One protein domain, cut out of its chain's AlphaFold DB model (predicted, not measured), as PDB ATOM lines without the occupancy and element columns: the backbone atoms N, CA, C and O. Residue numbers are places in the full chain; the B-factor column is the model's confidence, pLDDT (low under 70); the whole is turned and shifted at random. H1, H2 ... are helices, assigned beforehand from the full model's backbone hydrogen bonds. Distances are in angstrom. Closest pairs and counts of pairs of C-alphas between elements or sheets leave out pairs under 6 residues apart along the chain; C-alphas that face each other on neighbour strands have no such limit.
ATOM      1  N   ALA A 471      67.757  38.379  42.083       66.56
ATOM      2  CA  ALA A 471      66.804  39.140  42.895       66.56
ATOM      3  C   ALA A 471      66.370  38.379  44.158       66.56
ATOM      4  O   ALA A 471      66.431  38.920  45.267       66.56
ATOM      5  N   ASP A 472      66.044  37.092  44.023       71.94
ATOM      6  CA  ASP A 472      65.661  36.241  45.153       71.94
ATOM      7  C   ASP A 472      66.799  36.092  46.167       71.94
ATOM      8  O   ASP A 472      66.575  36.128  47.375       71.94
ATOM      9  N   LYS A 473      68.048  35.962  45.702       76.19
ATOM     10  CA  LYS A 473      69.223  35.912  46.587       76.19
ATOM     11  C   LYS A 473      69.392  37.205  47.377       76.19
ATOM     12  O   LYS A 473      69.722  37.143  48.559       76.19
ATOM     13  N   VAL A 474      69.154  38.363  46.764       77.44
ATOM     14  CA  VAL A 474      69.223  39.654  47.465       77.44
ATOM     15  C   VAL A 474      68.114  39.764  48.504       77.44
ATOM     16  O   VAL A 474      68.404  40.086  49.656       77.44
ATOM     17  N   GLN A 475      66.879  39.401  48.151       82.00
ATOM     18  CA  GLN A 475      65.764  39.359  49.097       82.00
ATOM     19  C   GLN A 475      66.065  38.417  50.275       82.00
ATOM     20  O   GLN A 475      65.931  38.814  51.432       82.00
ATOM     21  N   LEU A 476      66.567  37.205  50.015       82.94
ATOM     22  CA  LEU A 476      66.960  36.254  51.060       82.94
ATOM     23  C   LEU A 476      68.107  36.766  51.942       82.94
ATOM     24  O   LEU A 476      68.122  36.485  53.141       82.94
ATOM     25  N   ALA A 477      69.050  37.531  51.389       82.62
ATOM     26  CA  ALA A 477      70.139  38.135  52.152       82.62
ATOM     27  C   ALA A 477      69.654  39.270  53.077       82.62
ATOM     28  O   ALA A 477      70.144  39.381  54.206       82.62
ATOM     29  N   VAL A 478      68.674  40.080  52.642       84.12
ATOM     30  CA  VAL A 478      68.013  41.101  53.485       84.12
ATOM     31  C   VAL A 478      67.164  40.434  54.570       84.12
ATOM     32  O   VAL A 478      67.235  40.808  55.740       84.12
ATOM     33  N   GLU A 479      66.408  39.398  54.219       86.00
ATOM     34  CA  GLU A 479      65.617  38.622  55.175       86.00
ATOM     35  C   GLU A 479      66.498  37.932  56.227       86.00
ATOM     36  O   GLU A 479      66.202  37.982  57.423       86.00
ATOM     37  N   GLY A 480      67.621  37.346  55.802       83.12
ATOM     38  CA  GLY A 480      68.623  36.770  56.694       83.12
ATOM     39  C   GLY A 480      69.235  37.807  57.639       83.12
ATOM     40  O   GLY A 480      69.443  37.505  58.811       83.12
ATOM     41  N   MET A 481      69.458  39.042  57.170       85.88
ATOM     42  CA  MET A 481      69.958  40.153  57.996       85.88
ATOM     43  C   MET A 481      68.956  40.528  59.102       85.88
ATOM     44  O   MET A 481      69.357  40.827  60.225       85.88
ATOM     45  N   LEU A 482      67.651  40.460  58.815       84.81
ATOM     46  CA  LEU A 482      66.584  40.649  59.809       84.81
ATOM     47  C   LEU A 482      66.285  39.382  60.636       84.81
ATOM     48  O   LEU A 482      65.445  39.400  61.538       84.81
ATOM     49  N   GLY A 483      66.970  38.271  60.355       82.50
ATOM     50  CA  GLY A 483      66.843  37.010  61.079       82.50
ATOM     51  C   GLY A 483      65.567  36.227  60.770       82.50
ATOM     52  O   GLY A 483      65.063  35.533  61.654       82.50
ATOM     53  N   VAL A 484      65.005  36.352  59.567       83.75
ATOM     54  CA  VAL A 484      63.882  35.512  59.122       83.75
ATOM     55  C   VAL A 484      64.358  34.056  59.040       83.75
ATOM     56  O   VAL A 484      65.282  33.732  58.291       83.75
ATOM     57  N   LYS A 485      63.743  33.165  59.830       82.81
ATOM     58  CA  LYS A 485      64.191  31.765  59.983       82.81
ATOM     59  C   LYS A 485      64.146  30.991  58.665       82.81
ATOM     60  O   LYS A 485      65.048  30.209  58.384       82.81
ATOM     61  N   GLU A 486      63.110  31.217  57.859       78.19
ATOM     62  CA  GLU A 486      62.937  30.544  56.566       78.19
ATOM     63  C   GLU A 486      64.093  30.845  55.600       78.19
ATOM     64  O   GLU A 486      64.576  29.956  54.902       78.19
ATOM     65  N   SER A 487      64.580  32.083  55.598       77.88
ATOM     66  CA  SER A 487      65.599  32.571  54.666       77.88
ATOM     67  C   SER A 487      67.000  32.106  55.056       77.88
ATOM     68  O   SER A 487      67.798  31.757  54.187       77.88
ATOM     69  N   LEU A 488      67.280  32.004  56.361       75.56
ATOM     70  CA  LEU A 488      68.549  31.476  56.878       75.56
ATOM     71  C   LEU A 488      68.797  30.019  56.459       75.56
ATOM     72  O   LEU A 488      69.940  29.616  56.256       75.56
ATOM     73  N   ASN A 489      67.731  29.242  56.263       72.94
ATOM     74  CA  ASN A 489      67.823  27.838  55.866       72.94
ATOM     75  C   ASN A 489      68.104  27.637  54.364       72.94
ATOM     76  O   ASN A 489      68.312  26.504  53.934       72.94
ATOM     77  N   LYS A 490      68.133  28.710  53.558       77.25
ATOM     78  CA  LYS A 490      68.303  28.641  52.092       77.25
ATOM     79  C   LYS A 490      69.752  28.821  51.615       77.25
ATOM     80  O   LYS A 490      69.994  28.895  50.414       77.25
ATOM     81  N   GLY A 491      70.726  28.873  52.530       73.38
ATOM     82  CA  GLY A 491      72.158  28.866  52.196       73.38
ATOM     83  C   GLY A 491      72.702  30.165  51.584       73.38
ATOM     84  O   GLY A 491      73.826  30.177  51.083       73.38
ATOM     85  N   VAL A 492      71.932  31.258  51.626       78.94
ATOM     86  CA  VAL A 492      72.371  32.596  51.203       78.94
ATOM     87  C   VAL A 492      73.011  33.319  52.387       78.94
ATOM     88  O   VAL A 492      72.444  33.349  53.476       78.94
ATOM     89  N   VAL A 493      74.193  33.910  52.182       80.81
ATOM     90  CA  VAL A 493      74.891  34.667  53.231       80.81
ATOM     91  C   VAL A 493      74.138  35.979  53.499       80.81
ATOM     92  O   VAL A 493      73.990  36.776  52.572       80.81
ATOM     93  N   PRO A 494      73.688  36.237  54.741       83.75
ATOM     94  CA  PRO A 494      73.047  37.499  55.101       83.75
ATOM     95  C   PRO A 494      73.963  38.713  54.925       83.75
ATOM     96  O   PRO A 494      75.182  38.613  55.109       83.75
ATOM     97  N   PHE A 495      73.378  39.886  54.668       82.94
ATOM     98  CA  PHE A 495      74.119  41.144  54.787       82.94
ATOM     99  C   PHE A 495      74.575  41.368  56.234       82.94
ATOM    100  O   PHE A 495      73.866  41.036  57.186       82.94
ATOM    101  N   ARG A 496      75.774  41.935  56.408       81.06
ATOM    102  CA  ARG A 496      76.349  42.203  57.737       81.06
ATOM    103  C   ARG A 496      75.848  43.508  58.337       81.06
ATOM    104  O   ARG A 496      75.882  43.653  59.555       81.06
ATOM    105  N   SER A 497      75.429  44.450  57.495       80.06
ATOM    106  CA  SER A 497      74.988  45.769  57.928       80.06
ATOM    107  C   SER A 497      73.986  46.398  56.966       80.06
ATOM    108  O   SER A 497      73.915  46.007  55.794       80.06
ATOM    109  N   ILE A 498      73.197  47.362  57.455       78.81
ATOM    110  CA  ILE A 498      72.188  48.000  56.606       78.81
ATOM    111  C   ILE A 498      72.851  48.919  55.588       78.81
ATOM    112  O   ILE A 498      72.386  49.014  54.456       78.81
ATOM    113  N   GLN A 499      73.992  49.507  55.954       77.12
ATOM    114  CA  GLN A 499      74.834  50.246  55.026       77.12
ATOM    115  C   GLN A 499      75.314  49.350  53.876       77.12
ATOM    116  O   GLN A 499      75.294  49.773  52.721       77.12
ATOM    117  N   GLN A 500      75.727  48.111  54.169       79.69
ATOM    118  CA  GLN A 500      76.145  47.152  53.144       79.69
ATOM    119  C   GLN A 500      74.984  46.789  52.208       79.69
ATOM    120  O   GLN A 500      75.170  46.789  50.992       79.69
ATOM    121  N   ALA A 501      73.802  46.509  52.764       76.88
ATOM    122  CA  ALA A 501      72.608  46.195  51.982       76.88
ATOM    123  C   ALA A 501      72.177  47.383  51.103       76.88
ATOM    124  O   ALA A 501      71.937  47.206  49.913       76.88
ATOM    125  N   TYR A 502      72.154  48.597  51.663       74.69
ATOM    126  CA  TYR A 502      71.817  49.820  50.938       74.69
ATOM    127  C   TYR A 502      72.790  50.058  49.782       74.69
ATOM    128  O   TYR A 502      72.354  50.113  48.640       74.69
ATOM    129  N   LYS A 503      74.106  50.083  50.039       76.44
ATOM    130  CA  LYS A 503      75.129  50.286  48.996       76.44
ATOM    131  C   LYS A 503      75.042  49.251  47.876       76.44
ATOM    132  O   LYS A 503      75.235  49.595  46.716       76.44
ATOM    133  N   PHE A 504      74.773  47.992  48.226       74.25
ATOM    134  CA  PHE A 504      74.657  46.905  47.258       74.25
ATOM    135  C   PHE A 504      73.411  47.044  46.372       74.25
ATOM    136  O   PHE A 504      73.498  46.806  45.173       74.25
ATOM    137  N   ILE A 505      72.272  47.436  46.951       71.81
ATOM    138  CA  ILE A 505      70.985  47.512  46.245       71.81
ATOM    139  C   ILE A 505      70.844  48.823  45.458       71.81
ATOM    140  O   ILE A 505      70.315  48.820  44.352       71.81
ATOM    141  N   THR A 506      71.309  49.948  46.006       67.06
ATOM    142  CA  THR A 506      71.131  51.270  45.383       67.06
ATOM    143  C   THR A 506      72.318  51.708  44.525       67.06
ATOM    144  O   THR A 506      72.182  52.620  43.709       67.06
ATOM    145  N   GLY A 507      73.492  51.096  44.718       65.44
ATOM    146  CA  GLY A 507      74.751  51.523  44.103       65.44
ATOM    147  C   GLY A 507      75.306  52.843  44.654       65.44
ATOM    148  O   GLY A 507      76.323  53.331  44.161       65.44
ATOM    149  N   ASP A 508      74.672  53.427  45.675       66.44
ATOM    150  CA  ASP A 508      75.076  54.684  46.309       66.44
ATOM    151  C   ASP A 508      76.183  54.429  47.342       66.44
ATOM    152  O   ASP A 508      75.956  54.348  48.554       66.44
ATOM    153  N   THR A 509      77.412  54.254  46.848       68.00
ATOM    154  CA  THR A 509      78.599  53.969  47.673       68.00
ATOM    155  C   THR A 509      78.896  55.058  48.700       68.00
ATOM    156  O   THR A 509      79.458  54.754  49.759       68.00
ATOM    157  N   ASP A 510      78.480  56.289  48.405       64.94
ATOM    158  CA  ASP A 510      78.773  57.488  49.188       64.94
ATOM    159  C   ASP A 510      77.662  57.829  50.197       64.94
ATOM    160  O   ASP A 510      77.823  58.775  50.967       64.94
ATOM    161  N   LEU A 511      76.566  57.052  50.240       68.19
ATOM    162  CA  LEU A 511      75.371  57.339  51.054       68.19
ATOM    163  C   LEU A 511      74.851  58.766  50.840       68.19
ATOM    164  O   LEU A 511      74.529  59.490  51.783       68.19
ATOM    165  N   SER A 512      74.843  59.188  49.584       60.56
ATOM    166  CA  SER A 512      74.421  60.519  49.174       60.56
ATOM    167  C   SER A 512      72.901  60.653  49.050       60.56
ATOM    168  O   SER A 512      72.426  61.769  48.860       60.56
ATOM    169  N   PHE A 513      72.144  59.549  49.136       61.31
ATOM    170  CA  PHE A 513      70.677  59.491  49.047       61.31
ATOM    171  C   PHE A 513      70.117  60.262  47.837       61.31
ATOM    172  O   PHE A 513      69.061  60.884  47.900       61.31
ATOM    173  N   GLY A 514      70.850  60.257  46.716       55.59
ATOM    174  CA  GLY A 514      70.461  60.952  45.486       55.59
ATOM    175  C   GLY A 514      70.695  62.468  45.462       55.59
ATOM    176  O   GLY A 514      70.405  63.101  44.447       55.59
ATOM    177  N   ARG A 515      71.280  63.064  46.511       51.53
ATOM    178  CA  ARG A 515      71.418  64.526  46.683       51.53
ATOM    179  C   ARG A 515      72.349  65.219  45.674       51.53
ATOM    180  O   ARG A 515      72.255  66.427  45.499       51.53
ATOM    181  N   ASN A 516      73.220  64.472  44.989       45.12
ATOM    182  CA  ASN A 516      74.254  65.030  44.103       45.12
ATOM    183  C   ASN A 516      74.078  64.689  42.612       45.12
ATOM    184  O   ASN A 516      74.998  64.921  41.828       45.12
ATOM    185  N   GLY A 517      72.969  64.063  42.196       46.72
ATOM    186  CA  GLY A 517      72.780  63.601  40.805       46.72
ATOM    187  C   GLY A 517      73.787  62.533  40.325       46.72
ATOM    188  O   GLY A 517      73.643  61.975  39.243       46.72
ATOM    189  N   ARG A 518      74.794  62.210  41.144       46.56
ATOM    190  CA  ARG A 518      75.659  61.032  41.095       46.56
ATOM    191  C   ARG A 518      75.466  60.322  42.431       46.56
ATOM    192  O   ARG A 518      75.732  60.923  43.465       46.56
ATOM    193  N   GLY A 519      74.927  59.104  42.391       42.28
ATOM    194  CA  GLY A 519      74.457  58.376  43.581       42.28
ATOM    195  C   GLY A 519      72.936  58.389  43.780       42.28
ATOM    196  O   GLY A 519      72.448  57.981  44.827       42.28
ATOM    197  N   GLY A 520      72.167  58.836  42.784       40.38
ATOM    198  CA  GLY A 520      70.726  58.612  42.733       40.38
ATOM    199  C   GLY A 520      70.424  57.479  41.771       40.38
ATOM    200  O   GLY A 520      70.778  57.591  40.610       40.38
ATOM    201  N   PHE A 521      69.782  56.416  42.245       47.31
ATOM    202  CA  PHE A 521      68.862  55.587  41.463       47.31
ATOM    203  C   PHE A 521      69.299  55.066  40.062       47.31
ATOM    204  O   PHE A 521      68.429  54.634  39.316       47.31
ATOM    205  N   THR A 522      70.585  55.042  39.679       41.34
ATOM    206  CA  THR A 522      71.010  54.758  38.283       41.34
ATOM    207  C   THR A 522      71.989  53.595  38.098       41.34
ATOM    208  O   THR A 522      72.396  53.329  36.967       41.34
ATOM    209  N   ALA A 523      72.382  52.871  39.150       40.66
ATOM    210  CA  ALA A 523      73.174  51.649  38.988       40.66
ATOM    211  C   ALA A 523      72.245  50.449  38.744       40.66
ATOM    212  O   ALA A 523      71.904  49.703  39.656       40.66
ATOM    213  N   VAL A 524      71.807  50.299  37.494       39.12
ATOM    214  CA  VAL A 524      71.045  49.142  37.015       39.12
ATOM    215  C   VAL A 524      71.943  47.903  37.081       39.12
ATOM    216  O   VAL A 524      72.857  47.749  36.272       39.12
ATOM    217  N   SER A 525      71.679  47.002  38.027       43.25
ATOM    218  CA  SER A 525      71.825  45.575  37.731       43.25
ATOM    219  C   SER A 525      70.535  45.158  37.029       43.25
ATOM    220  O   SER A 525      69.461  45.533  37.490       43.25
ATOM    221  N   GLU A 526      70.615  44.444  35.907       43.81
ATOM    222  CA  GLU A 526      69.480  44.125  35.016       43.81
ATOM    223  C   GLU A 526      68.291  43.390  35.685       43.81
ATOM    224  O   GLU A 526      67.291  43.139  35.022       43.81
ATOM    225  N   ALA A 527      68.363  43.070  36.983       44.69
ATOM    226  CA  ALA A 527      67.344  42.330  37.727       44.69
ATOM    227  C   ALA A 527      66.726  43.065  38.938       44.69
ATOM    228  O   ALA A 527      65.720  42.590  39.454       44.69
ATOM    229  N   ILE A 528      67.296  44.178  39.429       46.53
ATOM    230  CA  ILE A 528      66.813  44.861  40.651       46.53
ATOM    231  C   ILE A 528      66.834  46.374  40.426       46.53
ATOM    232  O   ILE A 528      67.893  46.960  40.191       46.53
ATOM    233  N   ALA A 529      65.660  47.000  40.486       45.88
ATOM    234  CA  ALA A 529      65.498  48.439  40.376       45.88
ATOM    235  C   ALA A 529      65.773  49.126  41.723       45.88
ATOM    236  O   ALA A 529      65.610  48.583  42.809       45.88
ATOM    237  N   THR A 530      66.183  50.383  41.682       47.47
ATOM    238  CA  THR A 530      66.594  51.171  42.854       47.47
ATOM    239  C   THR A 530      65.440  51.571  43.786       47.47
ATOM    240  O   THR A 530      65.680  51.855  44.960       47.47
ATOM    241  N   SER A 531      64.185  51.507  43.322       53.41
ATOM    242  CA  SER A 531      62.973  51.534  44.165       53.41
ATOM    243  C   SER A 531      62.849  50.315  45.085       53.41
ATOM    244  O   SER A 531      62.055  50.321  46.029       53.41
ATOM    245  N   ASP A 532      63.637  49.268  44.841       61.84
ATOM    246  CA  ASP A 532      63.447  47.986  45.499       61.84
ATOM    247  C   ASP A 532      64.033  47.972  46.908       61.84
ATOM    248  O   ASP A 532      63.559  47.196  47.716       61.84
ATOM    249  N   PHE A 533      64.971  48.848  47.301       71.06
ATOM    250  CA  PHE A 533      65.520  48.792  48.670       71.06
ATOM    251  C   PHE A 533      64.436  48.940  49.753       71.06
ATOM    252  O   PHE A 533      64.358  48.117  50.665       71.06
ATOM    253  N   ALA A 534      63.573  49.955  49.643       69.62
ATOM    254  CA  ALA A 534      62.495  50.170  50.608       69.62
ATOM    255  C   ALA A 534      61.449  49.043  50.547       69.62
ATOM    256  O   ALA A 534      60.965  48.591  51.585       69.62
ATOM    257  N   ASN A 535      61.154  48.537  49.346       74.00
ATOM    258  CA  ASN A 535      60.192  47.455  49.131       74.00
ATOM    259  C   ASN A 535      60.709  46.092  49.629       74.00
ATOM    260  O   ASN A 535      59.987  45.383  50.333       74.00
ATOM    261  N   LEU A 536      61.966  45.744  49.345       76.56
ATOM    262  CA  LEU A 536      62.668  44.554  49.838       76.56
ATOM    263  C   LEU A 536      62.791  44.615  51.366       76.56
ATOM    264  O   LEU A 536      62.505  43.634  52.057       76.56
ATOM    265  N   LEU A 537      63.145  45.781  51.920       79.50
ATOM    266  CA  LEU A 537      63.217  45.985  53.365       79.50
ATOM    267  C   LEU A 537      61.835  45.858  54.017       79.50
ATOM    268  O   LEU A 537      61.707  45.142  55.005       79.50
ATOM    269  N   SER A 538      60.785  46.459  53.450       78.56
ATOM    270  CA  SER A 538      59.410  46.324  53.953       78.56
ATOM    271  C   SER A 538      58.901  44.892  53.891       78.56
ATOM    272  O   SER A 538      58.323  44.400  54.858       78.56
ATOM    273  N   THR A 539      59.157  44.190  52.786       82.31
ATOM    274  CA  THR A 539      58.774  42.782  52.617       82.31
ATOM    275  C   THR A 539      59.477  41.910  53.654       82.31
ATOM    276  O   THR A 539      58.842  41.106  54.336       82.31
ATOM    277  N   SER A 540      60.777  42.133  53.854       84.31
ATOM    278  CA  SER A 540      61.574  41.414  54.852       84.31
ATOM    279  C   SER A 540      61.122  41.727  56.284       84.31
ATOM    280  O   SER A 540      60.983  40.820  57.105       84.31
ATOM    281  N   MET A 541      60.833  42.998  56.587       83.44
ATOM    282  CA  MET A 541      60.288  43.424  57.880       83.44
ATOM    283  C   MET A 541      58.902  42.835  58.134       83.44
ATOM    284  O   MET A 541      58.627  42.417  59.255       83.44
ATOM    285  N   THR A 542      58.051  42.757  57.110       84.62
ATOM    286  CA  THR A 542      56.715  42.155  57.198       84.62
ATOM    287  C   THR A 542      56.824  40.669  57.512       84.62
ATOM    288  O   THR A 542      56.234  40.211  58.486       84.62
ATOM    289  N   LYS A 543      57.655  39.920  56.776       86.06
ATOM    290  CA  LYS A 543      57.896  38.493  57.054       86.06
ATOM    291  C   LYS A 543      58.422  38.266  58.468       86.06
ATOM    292  O   LYS A 543      57.946  37.373  59.168       86.06
ATOM    293  N   ARG A 544      59.365  39.101  58.920       87.19
ATOM    294  CA  ARG A 544      59.878  39.035  60.291       87.19
ATOM    295  C   ARG A 544      58.787  39.338  61.323       87.19
ATOM    296  O   ARG A 544      58.658  38.593  62.289       87.19
ATOM    297  N   ALA A 545      57.989  40.382  61.103       86.62
ATOM    298  CA  ALA A 545      56.894  40.760  61.990       86.62
ATOM    299  C   ALA A 545      55.826  39.660  62.074       86.62
ATOM    300  O   ALA A 545      55.361  39.368  63.168       86.62
ATOM    301  N   ILE A 546      55.483  39.006  60.960       87.19
ATOM    302  CA  ILE A 546      54.564  37.858  60.934       87.19
ATOM    303  C   ILE A 546      55.135  36.686  61.736       87.19
ATOM    304  O   ILE A 546      54.422  36.084  62.539       87.19
ATOM    305  N   GLN A 547      56.421  36.368  61.556       87.25
ATOM    306  CA  GLN A 547      57.079  35.300  62.311       87.25
ATOM    307  C   GLN A 547      57.028  35.580  63.819       87.25
ATOM    308  O   GLN A 547      56.577  34.734  64.589       87.25
ATOM    309  N   ASP A 548      57.430  36.781  64.237       87.06
ATOM    310  CA  ASP A 548      57.398  37.180  65.645       87.06
ATOM    311  C   ASP A 548      55.953  37.235  66.179       87.06
ATOM    312  O   ASP A 548      55.697  36.852  67.316       87.06
ATOM    313  N   TYR A 549      54.983  37.657  65.362       87.81
ATOM    314  CA  TYR A 549      53.566  37.701  65.735       87.81
ATOM    315  C   TYR A 549      53.009  36.300  66.013       87.81
ATOM    316  O   TYR A 549      52.291  36.115  66.994       87.81
ATOM    317  N   LYS A 550      53.381  35.306  65.195       86.25
ATOM    318  CA  LYS A 550      53.002  33.894  65.385       86.25
ATOM    319  C   LYS A 550      53.625  33.282  66.637       86.25
ATOM    320  O   LYS A 550      52.991  32.458  67.288       86.25
ATOM    321  N   GLU A 551      54.843  33.690  66.984       86.19
ATOM    322  CA  GLU A 551      55.532  33.233  68.199       86.19
ATOM    323  C   GLU A 551      54.932  33.842  69.480       86.19
ATOM    324  O   GLU A 551      55.004  33.244  70.554       86.19
ATOM    325  N   LEU A 552      54.302  35.015  69.382       85.56
ATOM    326  CA  LEU A 552      53.619  35.653  70.502       85.56
ATOM    327  C   LEU A 552      52.226  35.041  70.704       85.56
ATOM    328  O   LEU A 552      51.329  35.223  69.885       85.56
TER     329      LEU A 552
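Overview. This is residues 471 to 552 of the 830 residues of an uncharacterized protein of Acidobacteriales bacterium (UniProt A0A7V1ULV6). One long helix, H4, runs along an elongated body; H1 crosses it steeply, short H2 follows H1, H3 meets H4's first residues, and the loop of residues 507 to 531 makes the end away from Leu 552. The printed part has 82 residues with four named helices, H1 to H4, and no named strand: all helix. It is only just compact, close to loose, radius of gyration of the C-alphas 13.6 A, spans 45 by 24 by 20 A.

Arrangement. Start at H1, residues 471 to 481: it touches residues 536 to 544 alone of H4, residues 532 to 551, closest at C-alphas 479 and 540, 4.9 A, at a steep tilt of 50 degrees. H2, residues 485 to 488, touches H1, closest at C-alphas 480 and 488, 5.3 A. H3, residues 498 to 506, forms a hairpin with H4, touching its residues 532 to 533 alone, closest at C-alphas 505 and 533, 6.1 A. In H1, H3 and H4 every O i to N i+4 pair is within hydrogen-bond range; H2 is too short for one.

Along the chain. Find C-alpha 471 at (66.804, 39.140, 42.895); H4 runs 28.2 A to C-alpha 551 at (55.532, 33.233, 68.199).

Size, cuts and confidence. The C-alphas farthest apart, Gly 517 and Leu 552, are 45.1 A apart. The printed part has no cut; the link H3 to H4 is long. Residues 471, 506 to 532 and 534 have pLDDT under 70.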